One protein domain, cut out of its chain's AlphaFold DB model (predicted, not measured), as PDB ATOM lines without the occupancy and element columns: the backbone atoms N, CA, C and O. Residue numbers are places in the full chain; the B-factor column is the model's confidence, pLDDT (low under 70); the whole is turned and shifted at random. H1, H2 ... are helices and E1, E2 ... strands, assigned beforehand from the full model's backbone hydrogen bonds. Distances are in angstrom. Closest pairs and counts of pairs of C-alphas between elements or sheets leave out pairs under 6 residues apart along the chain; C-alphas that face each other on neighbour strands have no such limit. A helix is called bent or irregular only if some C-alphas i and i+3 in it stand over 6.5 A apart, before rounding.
ATOM      1  N   GLY A  18     334.242 225.319 191.389       93.62
ATOM      2  CA  GLY A  18     333.203 226.347 191.338       93.62
ATOM      3  C   GLY A  18     333.119 227.051 189.972       93.62
ATOM      4  O   GLY A  18     333.984 226.900 189.099       93.62
ATOM      5  N   SER A  19     332.067 227.849 189.791       87.75
ATOM      6  CA  SER A  19     331.775 228.568 188.540       87.75
ATOM      7  C   SER A  19     331.922 230.090 188.627       87.75
ATOM      8  O   SER A  19     331.911 230.746 187.592       87.75
ATOM      9  N   VAL A  20     332.055 230.652 189.831       83.00
ATOM     10  CA  VAL A  20     331.909 232.101 190.057       83.00
ATOM     11  C   VAL A  20     333.233 232.862 189.923       83.00
ATOM     12  O   VAL A  20     333.252 233.970 189.392       83.00
ATOM     13  N   ASP A  21     334.347 232.268 190.355       86.88
ATOM     14  CA  ASP A  21     335.644 232.952 190.400       86.88
ATOM     15  C   ASP A  21     336.486 232.738 189.136       86.88
ATOM     16  O   ASP A  21     336.367 231.729 188.437       86.88
ATOM     17  N   LYS A  22     337.421 233.666 188.891       90.06
ATOM     18  CA  LYS A  22     338.420 233.566 187.810       90.06
ATOM     19  C   LYS A  22     339.383 232.387 188.003       90.06
ATOM     20  O   LYS A  22     339.773 231.748 187.028       90.06
ATOM     21  N   ASP A  23     339.756 232.098 189.249       93.50
ATOM     22  CA  ASP A  23     340.504 230.895 189.630       93.50
ATOM     23  C   ASP A  23     339.731 230.144 190.720       93.50
ATOM     24  O   ASP A  23     340.033 230.267 191.906       93.50
ATOM     25  N   PRO A  24     338.661 229.428 190.338       95.81
ATOM     26  CA  PRO A  24     337.736 228.870 191.303       95.81
ATOM     27  C   PRO A  24     338.376 227.719 192.070       95.81
ATOM     28  O   PRO A  24     339.083 226.872 191.508       95.81
ATOM     29  N   ALA A  25     338.062 227.673 193.362       97.31
ATOM     30  CA  ALA A  25     338.367 226.551 194.232       97.31
ATOM     31  C   ALA A  25     337.654 225.267 193.780       97.31
ATOM     32  O   ALA A  25     336.662 225.302 193.042       97.31
ATOM     33  N   LEU A  26     338.128 224.130 194.287       97.88
ATOM     34  CA  LEU A  26     337.383 222.881 194.243       97.88
ATOM     35  C   LEU A  26     336.088 222.997 195.051       97.88
ATOM     36  O   LEU A  26     336.075 223.555 196.152       97.88
ATOM     37  N   THR A  27     335.019 222.409 194.521       97.56
ATOM     38  CA  THR A  27     333.784 222.167 195.276       97.56
ATOM     39  C   THR A  27     334.012 221.078 196.328       97.56
ATOM     40  O   THR A  27     335.042 220.400 196.329       97.56
ATOM     41  N   THR A  28     333.032 220.836 197.204       97.12
ATOM     42  CA  THR A  28     333.061 219.689 198.130       97.12
ATOM     43  C   THR A  28     333.272 218.363 197.392       97.12
ATOM     44  O   THR A  28     334.036 217.515 197.851       97.12
ATOM     45  N   GLN A  29     332.649 218.216 196.219       97.19
ATOM     46  CA  GLN A  29     332.805 217.053 195.349       97.19
ATOM     47  C   GLN A  29     334.247 216.929 194.832       97.19
ATOM     48  O   GLN A  29     334.870 215.880 194.989       97.19
ATOM     49  N   GLY A  30     334.823 218.026 194.330       98.06
ATOM     50  CA  GLY A  30     336.212 218.051 193.869       98.06
ATOM     51  C   GLY A  30     337.217 217.760 194.983       98.06
ATOM     52  O   GLY A  30     338.211 217.071 194.762       98.06
ATOM     53  N   GLN A  31     336.949 218.220 196.207       98.38
ATOM     54  CA  GLN A  31     337.775 217.905 197.376       98.38
ATOM     55  C   GLN A  31     337.699 216.420 197.758       98.38
ATOM     56  O   GLN A  31     338.717 215.829 198.118       98.38
ATOM     57  N   ALA A  32     336.514 215.806 197.689       98.06
ATOM     58  CA  ALA A  32     336.358 214.368 197.903       98.06
ATOM     59  C   ALA A  32     337.111 213.570 196.833       98.06
ATOM     60  O   ALA A  32     337.883 212.671 197.166       98.06
ATOM     61  N   ARG A  33     337.014 213.985 195.569       97.81
ATOM     62  CA  ARG A  33     337.784 213.393 194.473       97.81
ATOM     63  C   ARG A  33     339.293 213.496 194.681       97.81
ATOM     64  O   ARG A  33     340.001 212.510 194.504       97.81
ATOM     65  N   ALA A  34     339.789 214.655 195.104       98.44
ATOM     66  CA  ALA A  34     341.203 214.843 195.418       98.44
ATOM     67  C   ALA A  34     341.688 213.866 196.508       98.44
ATOM     68  O   ALA A  34     342.774 213.297 196.402       98.44
ATOM     69  N   ARG A  35     340.857 213.609 197.529       98.25
ATOM     70  CA  ARG A  35     341.133 212.591 198.557       98.25
ATOM     71  C   ARG A  35     341.099 211.167 197.994       98.25
ATOM     72  O   ARG A  35     341.963 210.374 198.359       98.25
ATOM     73  N   ASN A  36     340.175 210.852 197.087       97.62
ATOM     74  CA  ASN A  36     340.115 209.540 196.433       97.62
ATOM     75  C   ASN A  36     341.374 209.275 195.596       97.62
ATOM     76  O   ASN A  36     341.980 208.214 195.720       97.62
ATOM     77  N   ILE A  37     341.819 210.260 194.808       98.19
ATOM     78  CA  ILE A  37     343.076 210.179 194.049       98.19
ATOM     79  C   ILE A  37     344.258 209.953 195.002       98.19
ATOM     80  O   ILE A  37     345.092 209.087 194.752       98.19
ATOM     81  N   ALA A  38     344.314 210.674 196.125       98.25
ATOM     82  CA  ALA A  38     345.364 210.468 197.118       98.25
ATOM     83  C   ALA A  38     345.347 209.049 197.706       98.25
ATOM     84  O   ALA A  38     346.388 208.400 197.776       98.25
ATOM     85  N   ALA A  39     344.169 208.530 198.059       97.31
ATOM     86  CA  ALA A  39     344.020 207.169 198.561       97.31
ATOM     87  C   ALA A  39     344.453 206.110 197.532       97.31
ATOM     88  O   ALA A  39     345.087 205.128 197.911       97.31
ATOM     89  N   MET A  40     344.163 206.327 196.244       97.00
ATOM     90  CA  MET A  40     344.588 205.438 195.157       97.00
ATOM     91  C   MET A  40     346.106 205.430 194.954       97.00
ATOM     92  O   MET A  40     346.671 204.389 194.628       97.00
ATOM     93  N   LEU A  41     346.765 206.582 195.110       98.12
ATOM     94  CA  LEU A  41     348.166 206.753 194.718       98.12
ATOM     95  C   LEU A  41     349.168 206.680 195.878       98.12
ATOM     96  O   LEU A  41     350.364 206.549 195.639       98.12
ATOM     97  N   LYS A  42     348.733 206.728 197.142       97.88
ATOM     98  CA  LYS A  42     349.664 206.812 198.283       97.88
ATOM     99  C   LYS A  42     350.625 205.629 198.437       97.88
ATOM    100  O   LYS A  42     351.669 205.773 199.059       97.88
ATOM    101  N   THR A  43     350.306 204.464 197.873       97.00
ATOM    102  CA  THR A  43     351.168 203.270 197.925       97.00
ATOM    103  C   THR A  43     351.865 202.964 196.596       97.00
ATOM    104  O   THR A  43     352.442 201.890 196.458       97.00
ATOM    105  N   THR A  44     351.822 203.865 195.606       96.50
ATOM    106  CA  THR A  44     352.411 203.630 194.269       96.50
ATOM    107  C   THR A  44     353.859 204.116 194.144       96.50
ATOM    108  O   THR A  44     354.444 204.073 193.062       96.50
ATOM    109  N   GLY A  45     354.454 204.578 195.249       96.75
ATOM    110  CA  GLY A  45     355.838 205.055 195.280       96.75
ATOM    111  C   GLY A  45     356.033 206.445 194.674       96.75
ATOM    112  O   GLY A  45     357.124 206.741 194.195       96.75
ATOM    113  N   ILE A  46     354.989 207.286 194.663       98.31
ATOM    114  CA  ILE A  46     355.069 208.691 194.232       98.31
ATOM    115  C   ILE A  46     356.228 209.390 194.949       98.31
ATOM    116  O   ILE A  46     356.247 209.478 196.173       98.31
ATOM    117  N   ALA A  47     357.160 209.914 194.160       98.12
ATOM    118  CA  ALA A  47     358.311 210.690 194.607       98.12
ATOM    119  C   ALA A  47     358.181 212.175 194.232       98.12
ATOM    120  O   ALA A  47     358.758 213.043 194.888       98.12
ATOM    121  N   HIS A  48     357.400 212.480 193.190       98.44
ATOM    122  CA  HIS A  48     357.241 213.838 192.676       98.44
ATOM    123  C   HIS A  48     355.775 214.172 192.405       98.44
ATOM    124  O   HIS A  48     355.021 213.352 191.883       98.44
ATOM    125  N   ILE A  49     355.368 215.395 192.741       98.88
ATOM    126  CA  ILE A  49     354.010 215.889 192.509       98.88
ATOM    127  C   ILE A  49     354.108 217.246 191.826       98.88
ATOM    128  O   ILE A  49     354.734 218.159 192.357       98.88
ATOM    129  N   TYR A  50     353.460 217.377 190.675       98.81
ATOM    130  CA  TYR A  50     353.447 218.576 189.848       98.81
ATOM    131  C   TYR A  50     352.024 219.099 189.690       98.81
ATOM    132  O   TYR A  50     351.073 218.331 189.534       98.81
ATOM    133  N   SER A  51     351.866 220.416 189.692       98.69
ATOM    134  CA  SER A  51     350.575 221.072 189.492       98.69
ATOM    135  C   SER A  51     350.740 222.399 188.764       98.69
ATOM    136  O   SER A  51     351.745 223.084 188.948       98.69
ATOM    137  N   SER A  52     349.756 222.794 187.953       98.12
ATOM    138  CA  SER A  52     349.743 224.155 187.410       98.12
ATOM    139  C   SER A  52     349.480 225.191 188.513       98.12
ATOM    140  O   SER A  52     349.138 224.861 189.653       98.12
ATOM    141  N   THR A  53     349.600 226.476 188.180       96.38
ATOM    142  CA  THR A  53     349.341 227.593 189.102       96.38
ATOM    143  C   THR A  53     347.859 227.812 189.435       96.38
ATOM    144  O   THR A  53     347.552 228.718 190.212       96.38
ATOM    145  N   ALA A  54     346.928 227.016 188.907       97.06
ATOM    146  CA  ALA A  54     345.518 227.152 189.250       97.06
ATOM    147  C   ALA A  54     345.229 226.641 190.673       97.06
ATOM    148  O   ALA A  54     345.759 225.625 191.127       97.06
ATOM    149  N   GLN A  55     344.332 227.306 191.393       97.56
ATOM    150  CA  GLN A  55     343.940 226.892 192.737       97.56
ATOM    151  C   GLN A  55     343.364 225.473 192.742       97.56
ATOM    152  O   GLN A  55     343.774 224.643 193.552       97.56
ATOM    153  N   ARG A  56     342.468 225.165 191.801       98.00
ATOM    154  CA  ARG A  56     341.859 223.832 191.657       98.00
ATOM    155  C   ARG A  56     342.866 222.705 191.411       98.00
ATOM    156  O   ARG A  56     342.698 221.616 191.957       98.00
ATOM    157  N   THR A  57     343.926 222.939 190.632       98.56
ATOM    158  CA  THR A  57     344.955 221.915 190.381       98.56
ATOM    159  C   THR A  57     345.811 221.708 191.624       98.56
ATOM    160  O   THR A  57     346.078 220.563 191.992       98.56
ATOM    161  N   ARG A  58     346.196 222.780 192.333       98.56
ATOM    162  CA  ARG A  58     346.923 222.660 193.609       98.56
ATOM    163  C   ARG A  58     346.102 221.924 194.658       98.56
ATOM    164  O   ARG A  58     346.597 220.992 195.277       98.56
ATOM    165  N   GLN A  59     344.831 222.291 194.812       98.69
ATOM    166  CA  GLN A  59     343.921 221.643 195.758       98.69
ATOM    167  C   GLN A  59     343.663 220.169 195.418       98.69
ATOM    168  O   GLN A  59     343.422 219.382 196.326       98.69
ATOM    169  N   THR A  60     343.753 219.778 194.142       98.81
ATOM    170  CA  THR A  60     343.648 218.364 193.744       98.81
ATOM    171  C   THR A  60     344.908 217.578 194.122       98.81
ATOM    172  O   THR A  60     344.809 216.443 194.572       98.81
ATOM    173  N   ALA A  61     346.091 218.183 193.982       98.75
ATOM    174  CA  ALA A  61     347.370 217.562 194.332       98.75
ATOM    175  C   ALA A  61     347.618 217.485 195.852       98.75
ATOM    176  O   ALA A  61     348.272 216.561 196.340       98.75
ATOM    177  N   GLN A  62     347.107 218.468 196.600       98.75
ATOM    178  CA  GLN A  62     347.470 218.702 197.998       98.75
ATOM    179  C   GLN A  62     347.230 217.509 198.939       98.75
ATOM    180  O   GLN A  62     348.111 217.258 199.758       98.75
ATOM    181  N   PRO A  63     346.115 216.751 198.865       98.75
ATOM    182  CA  PRO A  63     345.892 215.642 199.790       98.75
ATOM    183  C   PRO A  63     346.975 214.563 199.701       98.75
ATOM    184  O   PRO A  63     347.456 214.106 200.734       98.75
ATOM    185  N   LEU A  64     347.414 214.208 198.486       98.81
ATOM    186  CA  LEU A  64     348.494 213.237 198.297       98.81
ATOM    187  C   LEU A  64     349.836 213.793 198.778       98.81
ATOM    188  O   LEU A  64     350.596 213.086 199.432       98.81
ATOM    189  N   ALA A  65     350.116 215.064 198.480       98.75
ATOM    190  CA  ALA A  65     351.335 215.728 198.930       98.75
ATOM    191  C   ALA A  65     351.447 215.728 200.461       98.75
ATOM    192  O   ALA A  65     352.494 215.381 201.000       98.75
ATOM    193  N   THR A  66     350.349 216.030 201.158       98.69
ATOM    194  CA  THR A  66     350.284 215.980 202.621       98.69
ATOM    195  C   THR A  66     350.474 214.558 203.156       98.69
ATOM    196  O   THR A  66     351.268 214.378 204.073       98.69
ATOM    197  N   GLU A  67     349.795 213.557 202.583       98.31
ATOM    198  CA  GLU A  67     349.909 212.148 203.012       98.31
ATOM    199  C   GLU A  67     351.349 211.622 202.885       98.31
ATOM    200  O   GLU A  67     351.813 210.867 203.734       98.31
ATOM    201  N   LEU A  68     352.067 212.038 201.837       98.50
ATOM    202  CA  LEU A  68     353.429 211.580 201.551       98.50
ATOM    203  C   LEU A  68     354.530 212.491 202.115       98.50
ATOM    204  O   LEU A  68     355.710 212.179 201.966       98.50
ATOM    205  N   GLY A  69     354.178 213.627 202.726       98.50
ATOM    206  CA  GLY A  69     355.157 214.626 203.170       98.50
ATOM    207  C   GLY A  69     355.959 215.261 202.025       98.50
ATOM    208  O   GLY A  69     357.093 215.692 202.229       98.50
ATOM    209  N   LEU A  70     355.391 215.306 200.816       98.62
ATOM    210  CA  LEU A  70     356.022 215.858 199.616       98.62
ATOM    211  C   LEU A  70     355.558 217.292 199.345       98.62
ATOM    212  O   LEU A  70     354.478 217.717 199.755       98.62
ATOM    213  N   GLN A  71     356.363 218.040 198.591       98.31
ATOM    214  CA  GLN A  71     355.975 219.356 198.085       98.31
ATOM    215  C   GLN A  71     355.326 219.242 196.703       98.31
ATOM    216  O   GLN A  71     355.734 218.425 195.875       98.31
ATOM    217  N   VAL A  72     354.347 220.109 196.438       98.69
ATOM    218  CA  VAL A  72     353.779 220.283 195.097       98.69
ATOM    219  C   VAL A  72     354.661 221.248 194.310       98.69
ATOM    220  O   VAL A  72     354.752 222.429 194.640       98.69
ATOM    221  N   GLN A  73     355.287 220.746 193.252       98.56
ATOM    222  CA  GLN A  73     356.093 221.528 192.324       98.56
ATOM    223  C   GLN A  73     355.186 222.213 191.302       98.56
ATOM    224  O   GLN A  73     354.308 221.591 190.701       98.56
ATOM    225  N   VAL A  74     355.376 223.514 191.113       98.06
ATOM    226  CA  VAL A  74     354.534 224.301 190.211       98.06
ATOM    227  C   VAL A  74     355.143 224.330 188.815       98.06
ATOM    228  O   VAL A  74     356.328 224.621 188.673       98.06
ATOM    229  N   TYR A  75     354.321 224.094 187.793       97.62
ATOM    230  CA  TYR A  75     354.713 224.251 186.393       97.62
ATOM    231  C   TYR A  75     353.817 225.247 185.652       97.62
ATOM    232  O   TYR A  75     352.670 225.498 186.038       97.62
ATOM    233  N   ASP A  76     354.347 225.806 184.565       95.56
ATOM    234  CA  ASP A  76     353.581 226.626 183.633       95.56
ATOM    235  C   ASP A  76     352.889 225.723 182.594       95.56
ATOM    236  O   ASP A  76     353.585 225.041 181.832       95.56
ATOM    237  N   PRO A  77     351.544 225.691 182.528       92.00
ATOM    238  CA  PRO A  77     350.823 224.896 181.538       92.00
ATOM    239  C   PRO A  77     351.100 225.308 180.085       92.00
ATOM    240  O   PRO A  77     350.818 224.520 179.191       92.00
ATOM    241  N   ALA A  78     351.668 226.492 179.829       93.38
ATOM    242  CA  ALA A  78     352.127 226.891 178.497       93.38
ATOM    243  C   ALA A  78     353.498 226.291 178.119       93.38
ATOM    244  O   ALA A  78     353.928 226.402 176.972       93.38
ATOM    245  N   GLN A  79     354.198 225.654 179.065       94.88
ATOM    246  CA  GLN A  79     355.534 225.082 178.882       94.88
ATOM    247  C   GLN A  79     355.536 223.551 179.045       94.88
ATOM    248  O   GLN A  79     356.445 222.984 179.655       94.88
ATOM    249  N   SER A  80     354.548 222.854 178.471       94.06
ATOM    250  CA  SER A  80     354.380 221.393 178.575       94.06
ATOM    251  C   SER A  80     355.648 220.595 178.235       94.06
ATOM    252  O   SER A  80     356.002 219.654 178.944       94.06
ATOM    253  N   ALA A  81     356.390 220.991 177.194       94.88
ATOM    254  CA  ALA A  81     357.640 220.327 176.810       94.88
ATOM    255  C   ALA A  81     358.738 220.447 177.884       94.88
ATOM    256  O   ALA A  81     359.495 219.500 178.106       94.88
ATOM    257  N   LYS A  82     358.798 221.590 178.584       97.06
ATOM    258  CA  LYS A  82     359.726 221.806 179.699       97.06
ATOM    259  C   LYS A  82     359.384 220.875 180.860       97.06
ATOM    260  O   LYS A  82     360.268 220.169 181.335       97.06
ATOM    261  N   LEU A  83     358.104 220.810 181.237       97.81
ATOM    262  CA  LEU A  83     357.632 219.901 182.285       97.81
ATOM    263  C   LEU A  83     357.977 218.443 181.961       97.81
ATOM    264  O   LEU A  83     358.444 217.710 182.825       97.81
ATOM    265  N   VAL A  84     357.780 218.008 180.714       96.56
ATOM    266  CA  VAL A  84     358.112 216.637 180.293       96.56
ATOM    267  C   VAL A  84     359.599 216.338 180.487       96.56
ATOM    268  O   VAL A  84     359.942 215.251 180.951       96.56
ATOM    269  N   GLY A  85     360.478 217.294 180.171       95.56
ATOM    270  CA  GLY A  85     361.912 217.181 180.440       95.56
ATOM    271  C   GLY A  85     362.229 217.088 181.934       95.56
ATOM    272  O   GLY A  85     362.987 216.210 182.336       95.56
ATOM    273  N   GLU A  86     361.613 217.941 182.755       96.25
ATOM    274  CA  GLU A  86     361.777 217.950 184.216       96.25
ATOM    275  C   GLU A  86     361.332 216.625 184.850       96.25
ATOM    276  O   GLU A  86     362.086 216.022 185.610       96.25
ATOM    277  N   VAL A  87     360.151 216.120 184.476       95.69
ATOM    278  CA  VAL A  87     359.616 214.846 184.980       95.69
ATOM    279  C   VAL A  87     360.513 213.673 184.579       95.69
ATOM    280  O   VAL A  87     360.824 212.828 185.414       95.69
ATOM    281  N   LYS A  88     360.975 213.627 183.320       92.50
ATOM    282  CA  LYS A  88     361.888 212.571 182.851       92.50
ATOM    283  C   LYS A  88     363.247 212.625 183.552       92.50
ATOM    284  O   LYS A  88     363.806 211.578 183.855       92.50
ATOM    285  N   ALA A  89     363.775 213.823 183.798       92.50
ATOM    286  CA  ALA A  89     365.059 214.007 184.468       92.50
ATOM    287  C   ALA A  89     364.997 213.679 185.968       92.50
ATOM    288  O   ALA A  89     365.972 213.165 186.510       92.50
ATOM    289  N   ALA A  90     363.868 213.957 186.627       92.81
ATOM    290  CA  ALA A  90     363.652 213.611 188.030       92.81
ATOM    291  C   ALA A  90     363.621 212.086 188.250       92.81
ATOM    292  O   ALA A  90     364.155 211.594 189.244       92.81
ATOM    293  N   GLY A  91     363.050 211.343 187.295       90.25
ATOM    294  CA  GLY A  91     362.862 209.899 187.404       90.25
ATOM    295  C   GLY A  91     361.835 209.516 188.476       90.25
ATOM    296  O   GLY A  91     361.128 210.362 189.020       90.25
ATOM    297  N   GLY A  92     361.733 208.218 188.769       91.75
ATOM    298  CA  GLY A  92     360.790 207.699 189.765       91.75
ATOM    299  C   GLY A  92     359.315 207.866 189.376       91.75
ATOM    300  O   GLY A  92     358.977 208.147 188.227       91.75
ATOM    301  N   THR A  93     358.414 207.659 190.337       97.62
ATOM    302  CA  THR A  93     356.970 207.787 190.096       97.62
ATOM    303  C   THR A  93     356.521 209.232 190.320       97.62
ATOM    304  O   THR A  93     356.790 209.813 191.374       97.62
ATOM    305  N   GLY A 111     354.747 210.353 175.130       96.88
ATOM    306  CA  GLY A 111     354.736 209.238 174.175       96.88
ATOM    307  C   GLY A 111     353.528 208.307 174.324       96.88
ATOM    308  O   GLY A 111     353.435 207.297 173.630       96.88
ATOM    309  N   GLY A 112     352.601 208.632 175.226       97.56
ATOM    310  CA  GLY A 112     351.383 207.870 175.473       97.56
ATOM    311  C   GLY A 112     350.248 208.177 174.491       97.56
ATOM    312  O   GLY A 112     350.322 209.064 173.639       97.56
ATOM    313  N   LYS A 113     349.148 207.440 174.647       97.94
ATOM    314  CA  LYS A 113     347.929 207.562 173.839       97.94
ATOM    315  C   LYS A 113     346.810 208.168 174.694       97.94
ATOM    316  O   LYS A 113     346.247 207.461 175.523       97.94
ATOM    317  N   PRO A 114     346.441 209.445 174.502       96.31
ATOM    318  CA  PRO A 114     345.479 210.123 175.379       96.31
ATOM    319  C   PRO A 114     344.029 209.649 175.231       96.31
ATOM    320  O   PRO A 114     343.207 209.971 176.086       96.31
ATOM    321  N   GLY A 115     343.710 208.912 174.164       95.06
ATOM    322  CA  GLY A 115     342.333 208.570 173.817       95.06
ATOM    323  C   GLY A 115     341.566 209.779 173.279       95.06
ATOM    324  O   GLY A 115     342.145 210.636 172.609       95.06
ATOM    325  N   SER A 116     340.262 209.817 173.554       94.50
ATOM    326  CA  SER A 116     339.409 210.970 173.265       94.50
ATOM    327  C   SER A 116     339.741 212.147 174.176       94.50
ATOM    328  O   SER A 116     340.348 211.979 175.238       94.50
ATOM    329  N   ASP A 117     339.292 213.338 173.796       93.75
ATOM    330  CA  ASP A 117     339.363 214.498 174.678       93.75
ATOM    331  C   ASP A 117     338.604 214.236 175.991       93.75
ATOM    332  O   ASP A 117     337.706 213.387 176.067       93.75
ATOM    333  N   ILE A 118     339.030 214.919 177.054       96.00
ATOM    334  CA  ILE A 118     338.381 214.847 178.365       96.00
ATOM    335  C   ILE A 118     337.154 215.753 178.314       96.00
ATOM    336  O   ILE A 118     337.290 216.943 178.024       96.00
ATOM    337  N   GLY A 119     335.973 215.198 178.589       95.31
ATOM    338  CA  GLY A 119     334.728 215.967 178.600       95.31
ATOM    339  C   GLY A 119     334.722 217.065 179.668       95.31
ATOM    340  O   GLY A 119     335.397 216.964 180.693       95.31
ATOM    341  N   GLU A 120     333.924 218.118 179.471       90.38
ATOM    342  CA  GLU A 120     333.836 219.217 180.447       90.38
ATOM    343  C   GLU A 120     333.377 218.740 181.833       90.38
ATOM    344  O   GLU A 120     333.951 219.178 182.834       90.38
ATOM    345  N   ASP A 121     332.460 217.771 181.873       92.06
ATOM    346  CA  ASP A 121     331.928 217.148 183.094       92.06
ATOM    347  C   ASP A 121     332.700 215.886 183.525       92.06
ATOM    348  O   ASP A 121     332.317 215.195 184.468       92.06
ATOM    349  N   GLU A 122     333.806 215.575 182.847       95.62
ATOM    350  CA  GLU A 122     334.641 214.418 183.144       95.62
ATOM    351  C   GLU A 122     335.810 214.817 184.055       95.62
ATOM    352  O   GLU A 122     336.744 215.527 183.657       95.62
ATOM    353  N   PHE A 123     335.753 214.359 185.303       96.81
ATOM    354  CA  PHE A 123     336.738 214.685 186.339       96.81
ATOM    355  C   PHE A 123     337.445 213.456 186.908       96.81
ATOM    356  O   PHE A 123     338.424 213.597 187.633       96.81
ATOM    357  N   ASP A 124     336.961 212.256 186.603       95.12
ATOM    358  CA  ASP A 124     337.409 210.999 187.191       95.12
ATOM    359  C   ASP A 124     338.556 210.320 186.439       95.12
ATOM    360  O   ASP A 124     339.227 209.466 187.022       95.12
ATOM    361  N   ARG A 125     338.813 210.696 185.182       97.62
ATOM    362  CA  ARG A 125     339.869 210.086 184.365       97.62
ATOM    363  C   ARG A 125     341.262 210.303 184.962       97.62
ATOM    364  O   ARG A 125     341.711 211.433 185.172       97.62
ATOM    365  N   LEU A 126     341.980 209.197 185.136       98.19
ATOM    366  CA  LEU A 126     343.364 209.143 185.588       98.19
ATOM    367  C   LEU A 126     344.189 208.321 184.598       98.19
ATOM    368  O   LEU A 126     343.904 207.157 184.332       98.19
ATOM    369  N   TYR A 127     345.231 208.933 184.052       98.62
ATOM    370  CA  TYR A 127     346.185 208.265 183.177       98.62
ATOM    371  C   TYR A 127     347.311 207.682 184.015       98.62
ATOM    372  O   TYR A 127     347.866 208.383 184.855       98.62
ATOM    373  N   GLN A 128     347.693 206.440 183.746       98.56
ATOM    374  CA  GLN A 128     348.972 205.877 184.162       98.56
ATOM    375  C   GLN A 128     349.802 205.615 182.909       98.56
ATOM    376  O   GLN A 128     349.415 204.830 182.042       98.56
ATOM    377  N   LEU A 129     350.946 206.283 182.813       98.38
ATOM    378  CA  LEU A 129     351.946 206.025 181.791       98.38
ATOM    379  C   LEU A 129     353.053 205.179 182.393       98.38
ATOM    380  O   LEU A 129     353.603 205.534 183.433       98.38
ATOM    381  N   ILE A 130     353.372 204.081 181.724       96.75
ATOM    382  CA  ILE A 130     354.509 203.225 182.052       96.75
ATOM    383  C   ILE A 130     355.534 203.460 180.952       96.75
ATOM    384  O   ILE A 130     355.280 203.110 179.797       96.75
ATOM    385  N   VAL A 131     356.632 204.128 181.299       93.75
ATOM    386  CA  VAL A 131     357.723 204.449 180.379       93.75
ATOM    387  C   VAL A 131     358.814 203.398 180.544       93.75
ATOM    388  O   VAL A 131     359.502 203.351 181.567       93.75
ATOM    389  N   GLU A 132     358.943 202.554 179.526       90.25
ATOM    390  CA  GLU A 132     359.929 201.484 179.456       90.25
ATOM    391  C   GLU A 132     361.319 202.022 179.088       90.25
ATOM    392  O   GLU A 132     361.486 203.132 178.575       90.25
ATOM    393  N   LYS A 133     362.353 201.206 179.321       83.06
ATOM    394  CA  LYS A 133     363.757 201.582 179.063       83.06
ATOM    395  C   LYS A 133     364.070 201.869 177.599       83.06
ATOM    396  O   LYS A 133     364.988 202.628 177.308       83.06
ATOM    397  N   ASP A 134     363.350 201.229 176.689       86.38
ATOM    398  CA  ASP A 134     363.487 201.426 175.247       86.38
ATOM    399  C   ASP A 134     362.691 202.642 174.739       86.38
ATOM    400  O   ASP A 134     362.691 202.931 173.542       86.38
ATOM    401  N   GLY A 135     362.033 203.372 175.646       85.31
ATOM    402  CA  GLY A 135     361.213 204.536 175.342       85.31
ATOM    403  C   GLY A 135     359.787 204.200 174.911       85.31
ATOM    404  O   GLY A 135     359.028 205.128 174.628       85.31
ATOM    405  N   GLN A 136     359.393 202.921 174.870       92.75
ATOM    406  CA  GLN A 136     357.993 202.561 174.667       92.75
ATOM    407  C   GLN A 136     357.150 203.030 175.854       92.75
ATOM    408  O   GLN A 136     357.548 202.914 177.014       92.75
ATOM    409  N   VAL A 137     355.966 203.566 175.555       96.62
ATOM    410  CA  VAL A 137     355.044 204.066 176.575       96.62
ATOM    411  C   VAL A 137     353.712 203.356 176.470       96.62
ATOM    412  O   VAL A 137     352.999 203.463 175.469       96.62
ATOM    413  N   THR A 138     353.352 202.664 177.545       97.69
ATOM    414  CA  THR A 138     352.017 202.094 177.711       97.69
ATOM    415  C   THR A 138     351.134 203.100 178.432       97.69
ATOM    416  O   THR A 138     351.526 203.656 179.455       97.69
ATOM    417  N   THR A 139     349.931 203.337 177.909       98.38
ATOM    418  CA  THR A 139     348.910 204.153 178.575       98.38
ATOM    419  C   THR A 139     347.814 203.258 179.123       98.38
ATOM    420  O   THR A 139     347.155 202.551 178.363       98.38
ATOM    421  N   VAL A 140     347.603 203.328 180.433       98.00
ATOM    422  CA  VAL A 140     346.485 202.696 181.132       98.00
ATOM    423  C   VAL A 140     345.528 203.795 181.583       98.00
ATOM    424  O   VAL A 140     345.950 204.793 182.172       98.00
ATOM    425  N   LEU A 141     344.241 203.620 181.286       97.25
ATOM    426  CA  LEU A 141     343.178 204.495 181.770       97.25
ATOM    427  C   LEU A 141     342.552 203.891 183.022       97.25
ATOM    428  O   LEU A 141     342.064 202.762 183.010       97.25
ATOM    429  N   LEU A 142     342.564 204.675 184.088       96.31
ATOM    430  CA  LEU A 142     341.927 204.395 185.362       96.31
ATOM    431  C   LEU A 142     340.860 205.467 185.614       96.31
ATOM    432  O   LEU A 142     340.900 206.548 185.026       96.31
ATOM    433  N   HIS A 143     339.929 205.177 186.517       93.69
ATOM    434  CA  HIS A 143     338.920 206.140 186.947       93.69
ATOM    435  C   HIS A 143     338.937 206.224 188.467       93.69
ATOM    436  O   HIS A 143     338.889 205.200 189.154       93.69
ATOM    437  N   SER A 144     339.030 207.440 189.003       87.19
ATOM    438  CA  SER A 144     338.809 207.653 190.427       87.19
ATOM    439  C   SER A 144     337.352 207.346 190.740       87.19
ATOM    440  O   SER A 144     336.467 207.827 190.030       87.19
TER     441      SER A 144
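Overview. This is residues 18 to 93 and 111 to 144 of the 147 residues of the protein "Histidine phosphatase family protein" of Massilia sp. CCM 8941 (UniProt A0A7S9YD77). A small parallel strand pair, E1 and E2, has H2 packed over one side and H1 packed in turn on H2, while H3 lies on the side of the pair away from H2 with few contacts. A separate long hairpin, E3 and E4, stands beyond this part, and residues 116 to 122 of the stretch before it stand free. The printed part has 110 residues with three named helices and four named strands, in the order H1, E1, H2, E2, H3, E3, E4, and its class is mixed. The sheet E1 and E2 is parallel, and the sheet E3 and E4 is antiparallel. The whole is compact, with a radius of gyration of the C-alphas of 14.5 A and spans of 46 by 34 by 26 A.

Along the chain. H1, residues 28 to 41, begins with C-alpha 28 at (333.061, 219.689, 198.130) and is 20.2 A long. E1, residues 46 to 52, is 17.7 A long. H2, residues 55 to 68, is 20.1 A long and only just irregular: C-alphas 60 and 63 are 7.0 A apart. E2 is residues 72 to 75, with C-alpha 75 at (354.713, 224.251, 186.393). H3, residues 80 to 90, is 15.4 A long. E3, residues 125 to 131, spans 19.1 A, and E4, residues 137 to 143, spans 19.3 A and ends with C-alpha 143 at (338.920, 206.140, 186.947).

Arrangement. H1 and H2 touch, with the C-alphas of Ala 38 and Leu 64 closest at 4.3 A, and run the same way at a steep tilt of 39 degrees. The closest C-alphas of E1 and H2 are those of Ser 51 and Arg 58, 5.7 A. E1 and E2 are parallel neighbours, with N 73 and O 49 at 2.8 A and N 51 and O 73 at 2.9 A, both within hydrogen-bond range. E1, H2 and E2 form a strand-helix-strand unit, two parallel neighbour strands with a helix between them along the chain, and its crossover is right-handed. The closest C-alphas of E2 and H3 are those of Tyr 75 and Leu 83, 6.7 A. E3 and E4 form a hairpin, antiparallel, with N 142 and O 126 at 2.8 A. Among the pairs that are apart are H1 and E3, E1 and E3, and H3 and E4. In H1 and H3 every O i to N i+4 pair is within hydrogen-bond range; in H2 it is 8 of 10.

Size, cuts and confidence. The two C-alphas farthest apart are those of Val 20 and Asp 134, 46.4 A. Residues 94 to 110 are not printed, and C-alphas 93 and 111 are 16.1 A apart across the cut, which falls in the link from H3 to E3. The links printed whole are tight. Residues 111 to 124 hold no named element. The mean pLDDT of the printed part is 95.9, and no printed residue is under 70.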